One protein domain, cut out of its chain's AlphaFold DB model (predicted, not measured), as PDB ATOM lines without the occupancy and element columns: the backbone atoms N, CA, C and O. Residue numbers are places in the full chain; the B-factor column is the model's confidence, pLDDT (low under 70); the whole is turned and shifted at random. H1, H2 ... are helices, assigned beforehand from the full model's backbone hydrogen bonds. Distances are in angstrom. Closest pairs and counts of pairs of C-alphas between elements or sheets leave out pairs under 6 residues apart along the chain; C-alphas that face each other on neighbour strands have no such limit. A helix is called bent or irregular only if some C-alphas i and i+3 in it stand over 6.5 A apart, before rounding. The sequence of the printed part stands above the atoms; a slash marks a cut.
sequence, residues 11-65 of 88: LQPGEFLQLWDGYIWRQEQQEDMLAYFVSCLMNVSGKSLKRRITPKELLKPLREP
ATOM      1  N   LEU A  11     -11.101 -25.196 -57.738       92.88
ATOM      2  CA  LEU A  11     -11.163 -24.914 -56.308       92.88
ATOM      3  C   LEU A  11      -9.884 -25.350 -55.599       92.88
ATOM      4  O   LEU A  11      -9.420 -26.488 -55.722       92.88
ATOM      5  N   GLN A  12      -9.364 -24.466 -54.754       94.19
ATOM      6  CA  GLN A  12      -8.333 -24.856 -53.811       94.19
ATOM      7  C   GLN A  12      -8.928 -25.784 -52.743       94.19
ATOM      8  O   GLN A  12     -10.105 -25.652 -52.387       94.19
ATOM      9  N   PRO A  13      -8.122 -26.672 -52.132       92.25
ATOM     10  CA  PRO A  13      -8.607 -27.566 -51.083       92.25
ATOM     11  C   PRO A  13      -9.340 -26.840 -49.943       92.25
ATOM     12  O   PRO A  13     -10.347 -27.335 -49.447       92.25
ATOM     13  N   GLY A  14      -8.873 -25.651 -49.548       92.19
ATOM     14  CA  GLY A  14      -9.527 -24.847 -48.511       92.19
ATOM     15  C   GLY A  14     -10.908 -24.326 -48.922       92.19
ATOM     16  O   GLY A  14     -11.838 -24.365 -48.120       92.19
ATOM     17  N   GLU A  15     -11.062 -23.889 -50.170       92.12
ATOM     18  CA  GLU A  15     -12.340 -23.407 -50.709       92.12
ATOM     19  C   GLU A  15     -13.342 -24.559 -50.838       92.12
ATOM     20  O   GLU A  15     -14.503 -24.429 -50.450       92.12
ATOM     21  N   PHE A  16     -12.874 -25.724 -51.294       91.50
ATOM     22  CA  PHE A  16     -13.686 -26.936 -51.337       91.50
ATOM     23  C   PHE A  16     -14.197 -27.336 -49.946       91.50
ATOM     24  O   PHE A  16     -15.386 -27.612 -49.786       91.50
ATOM     25  N   LEU A  17     -13.329 -27.333 -48.928       91.75
ATOM     26  CA  LEU A  17     -13.731 -27.672 -47.560       91.75
ATOM     27  C   LEU A  17     -14.780 -26.697 -47.012       91.75
ATOM     28  O   LEU A  17     -15.762 -27.133 -46.424       91.75
ATOM     29  N   GLN A  18     -14.645 -25.397 -47.278       92.81
ATOM     30  CA  GLN A  18     -15.660 -24.415 -46.881       92.81
ATOM     31  C   GLN A  18     -17.011 -24.659 -47.566       92.81
ATOM     32  O   GLN A  18     -18.065 -24.544 -46.933       92.81
ATOM     33  N   LEU A  19     -17.005 -25.018 -48.855       92.31
ATOM     34  CA  LEU A  19     -18.226 -25.376 -49.578       92.31
ATOM     35  C   LEU A  19     -18.875 -26.636 -49.009       92.31
ATOM     36  O   LEU A  19     -20.099 -26.675 -48.856       92.31
ATOM     37  N   TRP A  20     -18.057 -27.637 -48.686       92.38
ATOM     38  CA  TRP A  20     -18.486 -28.875 -48.048       92.38
ATOM     39  C   TRP A  20     -19.127 -28.609 -46.684       92.38
ATOM     40  O   TRP A  20     -20.261 -29.027 -46.454       92.38
ATOM     41  N   ASP A  21     -18.469 -27.840 -45.820       93.56
ATOM     42  CA  ASP A  21     -18.993 -27.492 -44.498       93.56
ATOM     43  C   ASP A  21     -20.319 -26.730 -44.613       93.56
ATOM     44  O   ASP A  21     -21.296 -27.040 -43.930       93.56
ATOM     45  N   GLY A  22     -20.401 -25.779 -45.548       94.50
ATOM     46  CA  GLY A  22     -21.641 -25.061 -45.829       94.50
ATOM     47  C   GLY A  22     -22.752 -25.963 -46.379       94.50
ATOM     48  O   GLY A  22     -23.929 -25.726 -46.101       94.50
ATOM     49  N   TYR A  23     -22.411 -26.983 -47.170       93.56
ATOM     50  CA  TYR A  23     -23.366 -27.982 -47.651       93.56
ATOM     51  C   TYR A  23     -23.911 -28.823 -46.495       93.56
ATOM     52  O   TYR A  23     -25.130 -28.927 -46.361       93.56
ATOM     53  N   ILE A  24     -23.031 -29.341 -45.636       93.75
ATOM     54  CA  ILE A  24     -23.418 -30.119 -44.455       93.75
ATOM     55  C   ILE A  24     -24.316 -29.283 -43.545       93.75
ATOM     56  O   ILE A  24     -25.394 -29.739 -43.173       93.75
ATOM     57  N   TRP A  25     -23.957 -28.023 -43.292       94.75
ATOM     58  CA  TRP A  25     -24.787 -27.114 -42.506       94.75
ATOM     59  C   TRP A  25     -26.195 -26.943 -43.098       94.75
ATOM     60  O   TRP A  25     -27.186 -27.065 -42.378       94.75
ATOM     61  N   ARG A  26     -26.320 -26.708 -44.415       95.56
ATOM     62  CA  ARG A  26     -27.638 -26.583 -45.071       95.56
ATOM     63  C   ARG A  26     -28.450 -27.869 -44.971       95.56
ATOM     64  O   ARG A  26     -29.658 -27.804 -44.743       95.56
ATOM     65  N   GLN A  27     -27.794 -29.013 -45.141       94.69
ATOM     66  CA  GLN A  27     -28.432 -30.313 -45.014       94.69
ATOM     67  C   GLN A  27     -28.982 -30.505 -43.594       94.69
ATOM     68  O   GLN A  27     -30.151 -30.852 -43.440       94.69
ATOM     69  N   GLU A  28     -28.200 -30.180 -42.562       95.00
ATOM     70  CA  GLU A  28     -28.642 -30.252 -41.166       95.00
ATOM     71  C   GLU A  28     -29.847 -29.345 -40.884       95.00
ATOM     72  O   GLU A  28     -30.802 -29.789 -40.244       95.00
ATOM     73  N   GLN A  29     -29.855 -28.107 -41.401       96.44
ATOM     74  CA  GLN A  29     -31.002 -27.198 -41.254       96.44
ATOM     75  C   GLN A  29     -32.271 -27.766 -41.905       96.44
ATOM     76  O   GLN A  29     -33.369 -27.670 -41.349       96.44
ATOM     77  N   GLN A  30     -32.136 -28.371 -43.090       96.69
ATOM     78  CA  GLN A  30     -33.260 -28.993 -43.783       96.69
ATOM     79  C   GLN A  30     -33.785 -30.212 -43.014       96.69
ATOM     80  O   GLN A  30     -34.998 -30.374 -42.867       96.69
ATOM     81  N   GLU A  31     -32.889 -31.052 -42.503       96.44
ATOM     82  CA  GLU A  31     -33.233 -32.211 -41.680       96.44
ATOM     83  C   GLU A  31     -33.940 -31.794 -40.383       96.44
ATOM     84  O   GLU A  31     -34.959 -32.393 -40.037       96.44
ATOM     85  N   ASP A  32     -33.471 -30.742 -39.702       97.06
ATOM     86  CA  ASP A  32     -34.105 -30.199 -38.493       97.06
ATOM     87  C   ASP A  32     -35.547 -29.752 -38.759       97.06
ATOM     88  O   ASP A  32     -36.474 -30.123 -38.029       97.06
ATOM     89  N   MET A  33     -35.751 -28.994 -39.836       97.81
ATOM     90  CA  MET A  33     -37.073 -28.534 -40.250       97.81
ATOM     91  C   MET A  33     -38.004 -29.709 -40.577       97.81
ATOM     92  O   MET A  33     -39.151 -29.745 -40.121       97.81
ATOM     93  N   LEU A  34     -37.522 -30.696 -41.336       97.44
ATOM     94  CA  LEU A  34     -38.304 -31.888 -41.669       97.44
ATOM     95  C   LEU A  34     -38.652 -32.695 -40.417       97.44
ATOM     96  O   LEU A  34     -39.809 -33.072 -40.232       97.44
ATOM     97  N   ALA A  35     -37.687 -32.917 -39.524       97.31
ATOM     98  CA  ALA A  35     -37.900 -33.633 -38.274       97.31
ATOM     99  C   ALA A  35     -38.943 -32.938 -37.391       97.31
ATOM    100  O   ALA A  35     -39.775 -33.613 -36.778       97.31
ATOM    101  N   TYR A  36     -38.953 -31.602 -37.356       97.31
ATOM    102  CA  TYR A  36     -39.994 -30.837 -36.676       97.31
ATOM    103  C   TYR A  36     -41.387 -31.182 -37.214       97.31
ATOM    104  O   TYR A  36     -42.215 -31.717 -36.471       97.31
ATOM    105  N   PHE A  37     -41.632 -30.965 -38.509       97.38
ATOM    106  CA  PHE A  37     -42.957 -31.174 -39.097       97.38
ATOM    107  C   PHE A  37     -43.404 -32.636 -39.062       97.38
ATOM    108  O   PHE A  37     -44.564 -32.921 -38.751       97.38
ATOM    109  N   VAL A  38     -42.490 -33.573 -39.313       95.25
ATOM    110  CA  VAL A  38     -42.781 -35.009 -39.227       95.25
ATOM    111  C   VAL A  38     -43.148 -35.396 -37.797       95.25
ATOM    112  O   VAL A  38     -44.129 -36.114 -37.605       95.25
ATOM    113  N   SER A  39     -42.443 -34.885 -36.782       95.31
ATOM    114  CA  SER A  39     -42.796 -35.165 -35.384       95.31
ATOM    115  C   SER A  39     -44.202 -34.662 -35.036       95.31
ATOM    116  O   SER A  39     -44.966 -35.376 -34.384       95.31
ATOM    117  N   CYS A  40     -44.589 -33.478 -35.523       94.44
ATOM    118  CA  CYS A  40     -45.938 -32.941 -35.354       94.44
ATOM    119  C   CYS A  40     -46.978 -33.849 -36.020       94.44
ATOM    120  O   CYS A  40     -47.948 -34.242 -35.372       94.44
ATOM    121  N   LEU A  41     -46.748 -34.232 -37.279       94.50
ATOM    122  CA  LEU A  41     -47.655 -35.095 -38.032       94.50
ATOM    123  C   LEU A  41     -47.831 -36.461 -37.358       94.50
ATOM    124  O   LEU A  41     -48.958 -36.927 -37.196       94.50
ATOM    125  N   MET A  42     -46.733 -37.089 -36.931       92.31
ATOM    126  CA  MET A  42     -46.766 -38.381 -36.245       92.31
ATOM    127  C   MET A  42     -47.521 -38.293 -34.918       92.31
ATOM    128  O   MET A  42     -48.341 -39.156 -34.628       92.31
ATOM    129  N   ASN A  43     -47.293 -37.241 -34.130       92.81
ATOM    130  CA  ASN A  43     -47.938 -37.082 -32.827       92.81
ATOM    131  C   ASN A  43     -49.438 -36.770 -32.920       92.81
ATOM    132  O   ASN A  43     -50.175 -37.108 -31.998       92.81
ATOM    133  N   VAL A  44     -49.889 -36.133 -34.004       90.69
ATOM    134  CA  VAL A  44     -51.315 -35.851 -34.243       90.69
ATOM    135  C   VAL A  44     -52.024 -37.064 -34.848       90.69
ATOM    136  O   VAL A  44     -53.106 -37.436 -34.402       90.69
ATOM    137  N   SER A  45     -51.415 -37.701 -35.848       86.94
ATOM    138  CA  SER A  45     -52.050 -38.770 -36.632       86.94
ATOM    139  C   SER A  45     -51.837 -40.170 -36.049       86.94
ATOM    140  O   SER A  45     -52.556 -41.113 -36.387       86.94
ATOM    141  N   GLY A  46     -50.842 -40.345 -35.182       77.56
ATOM    142  CA  GLY A  46     -50.432 -41.640 -34.653       77.56
ATOM    143  C   GLY A  46     -51.335 -42.146 -33.537       77.56
ATOM    144  O   GLY A  46     -50.971 -42.081 -32.367       77.56
ATOM    145  N   LYS A  47     -52.477 -42.748 -33.890       70.25
ATOM    146  CA  LYS A  47     -53.376 -43.422 -32.926       70.25
ATOM    147  C   LYS A  47     -52.698 -44.556 -32.139       70.25
ATOM    148  O   LYS A  47     -53.169 -44.932 -31.074       70.25
ATOM    149  N   SER A  48     -51.611 -45.110 -32.676       74.56
ATOM    150  CA  SER A  48     -50.852 -46.240 -32.127       74.56
ATOM    151  C   SER A  48     -49.554 -45.839 -31.419       74.56
ATOM    152  O   SER A  48     -48.846 -46.704 -30.895       74.56
ATOM    153  N   LEU A  49     -49.216 -44.546 -31.373       81.12
ATOM    154  CA  LEU A  49     -48.026 -44.090 -30.661       81.12
ATOM    155  C   LEU A  49     -48.260 -44.136 -29.150       81.12
ATOM    156  O   LEU A  49     -49.043 -43.370 -28.600       81.12
ATOM    157  N   LYS A  50     -47.524 -45.017 -28.459       84.12
ATOM    158  CA  LYS A  50     -47.560 -45.139 -26.987       84.12
ATOM    159  C   LYS A  50     -47.086 -43.870 -26.271       84.12
ATOM    160  O   LYS A  50     -47.413 -43.659 -25.109       84.12
ATOM    161  N   ARG A  51     -46.266 -43.060 -26.944       90.62
ATOM    162  CA  ARG A  51     -45.735 -41.791 -26.441       90.62
ATOM    163  C   ARG A  51     -45.455 -40.843 -27.595       90.62
ATOM    164  O   ARG A  51     -45.244 -41.287 -28.722       90.62
ATOM    165  N   ARG A  52     -45.381 -39.550 -27.279       90.75
ATOM    166  CA  ARG A  52     -44.971 -38.530 -28.246       90.75
ATOM    167  C   ARG A  52     -43.515 -38.743 -28.668       90.75
ATOM    168  O   ARG A  52     -42.669 -39.080 -27.835       90.75
ATOM    169  N   ILE A  53     -43.254 -38.535 -29.953       93.69
ATOM    170  CA  ILE A  53     -41.922 -38.520 -30.563       93.69
ATOM    171  C   ILE A  53     -41.445 -37.075 -30.659       93.69
ATOM    172  O   ILE A  53     -42.208 -36.180 -31.022       93.69
ATOM    173  N   THR A  54     -40.175 -36.848 -30.350       95.31
ATOM    174  CA  THR A  54     -39.519 -35.547 -30.504       95.31
ATOM    175  C   THR A  54     -38.705 -35.482 -31.803       95.31
ATOM    176  O   THR A  54     -38.215 -36.514 -32.267       95.31
ATOM    177  N   PRO A  55     -38.470 -34.283 -32.374       96.31
ATOM    178  CA  PRO A  55     -37.592 -34.125 -33.540       96.31
ATOM    179  C   PRO A  55     -36.194 -34.715 -33.312       96.31
ATOM    180  O   PRO A  55     -35.638 -35.380 -34.182       96.31
ATOM    181  N   LYS A  56     -35.650 -34.555 -32.098       95.00
ATOM    182  CA  LYS A  56     -34.336 -35.092 -31.716       95.00
ATOM    183  C   LYS A  56     -34.255 -36.613 -31.866       95.00
ATOM    184  O   LYS A  56     -33.212 -37.132 -32.246       95.00
ATOM    185  N   GLU A  57     -35.336 -37.325 -31.569       93.88
ATOM    186  CA  GLU A  57     -35.384 -38.782 -31.720       93.88
ATOM    187  C   GLU A  57     -35.412 -39.212 -33.185       93.88
ATOM    188  O   GLU A  57     -34.800 -40.223 -33.519       93.88
ATOM    189  N   LEU A  58     -36.057 -38.426 -34.054       94.50
ATOM    190  CA  LEU A  58     -36.048 -38.653 -35.501       94.50
ATOM    191  C   LEU A  58     -34.668 -38.396 -36.115       94.50
ATOM    192  O   LEU A  58     -34.260 -39.115 -37.019       94.50
ATOM    193  N   LEU A  59     -33.935 -37.406 -35.601       95.50
ATOM    194  CA  LEU A  59     -32.604 -37.030 -36.094       95.50
ATOM    195  C   LEU A  59     -31.484 -37.930 -35.568       95.50
ATOM    196  O   LEU A  59     -30.402 -37.983 -36.152       95.50
ATOM    197  N   LYS A  60     -31.716 -38.643 -34.461       93.00
ATOM    198  CA  LYS A  60     -30.700 -39.468 -33.798       93.00
ATOM    199  C   LYS A  60     -29.996 -40.449 -34.753       93.00
ATOM    200  O   LYS A  60     -28.769 -40.457 -34.744       93.00
ATOM    201  N   PRO A  61     -30.695 -41.207 -35.619       89.88
ATOM    202  CA  PRO A  61     -30.041 -42.139 -36.540       89.88
ATOM    203  C   PRO A  61     -29.178 -41.459 -37.614       89.88
ATOM    204  O   PRO A  61     -28.281 -42.098 -38.154       89.88
ATOM    205  N   LEU A  62     -29.447 -40.186 -37.931       87.75
ATOM    206  CA  LEU A  62     -28.681 -39.408 -38.912       87.75
ATOM    207  C   LEU A  62     -27.415 -38.800 -38.294       87.75
ATOM    208  O   LEU A  62     -26.400 -38.667 -38.970       87.75
ATOM    209  N   ARG A  63     -27.473 -38.459 -37.000       85.69
ATOM    210  CA  ARG A  63     -26.401 -37.761 -36.268       85.69
ATOM    211  C   ARG A  63     -25.519 -38.668 -35.426       85.69
ATOM    212  O   ARG A  63     -24.470 -38.234 -34.957       85.69
ATOM    213  N   GLU A  64     -25.941 -39.905 -35.174       82.44
ATOM    214  CA  GLU A  64     -25.104 -40.857 -34.457       82.44
ATOM    215  C   GLU A  64     -23.826 -41.123 -35.261       82.44
ATOM    216  O   GLU A  64     -23.906 -41.577 -36.408       82.44
ATOM    217  N   PRO A  65     -22.637 -40.871 -34.679       71.94
ATOM    218  CA  PRO A  65     -21.404 -41.264 -35.328       71.94
ATOM    219  C   PRO A  65     -21.474 -42.771 -35.544       71.94
ATOM    220  O   PRO A  65     -21.673 -43.542 -34.598       71.94
TER     221      PRO A  65
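This is residues 11 to 65 of the 88 residues of an uncharacterized protein of Firmicutes bacterium (UniProt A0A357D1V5). One long helix, H1, makes the length of this domain, and the chain then folds back so that a short helix, H2, packs on one side of it, in a loose and lopsided helical hairpin. The first part of H1, residues 13 to 18 and 20 to 27, sticks out without a partner, and so do residues 45 to 50 at the turn. The printed part has 55 residues with two named helices, H1 then H2, and no named strand; the class is all helix. The whole is extended, with a radius of gyration of the C-alphas of 15.8 A, and a rod spanning 53 by 20 by 10 A.

H1 covers residues 13 to 45, from C-alpha 13 at (-8.607, -27.566, -51.083) to C-alpha 45 at (-52.050, -38.770, -36.632), a length of 47.1 A. H2 covers residues 55 to 63, 12.1 A from first to last C-alpha, and ends at C-alpha 63 at (-26.401, -37.761, -36.268). H2 is irregular: C-alphas 58 and 61 are 7.0 A apart.

H1 touches H2 with residues 31 to 39 alone, and the closest C-alphas of the two, those of Ala 35 and Pro 55, are 4.8 A apart. Their lines stand at a tilt of 38 degrees, only just steep, and they run opposite ways as a helical hairpin. In H1 every O i to N i+4 pair is within hydrogen-bond range; in H2 it is 3 of 5.

The C-alphas of Gln 12 and Lys 47, the two farthest apart, are 53.0 A from each other. The printed part has no cut, and the link from H1 to H2, of 9 residues, is short. The mean pLDDT of the printed part is 91.6, and no printed residue is under 70.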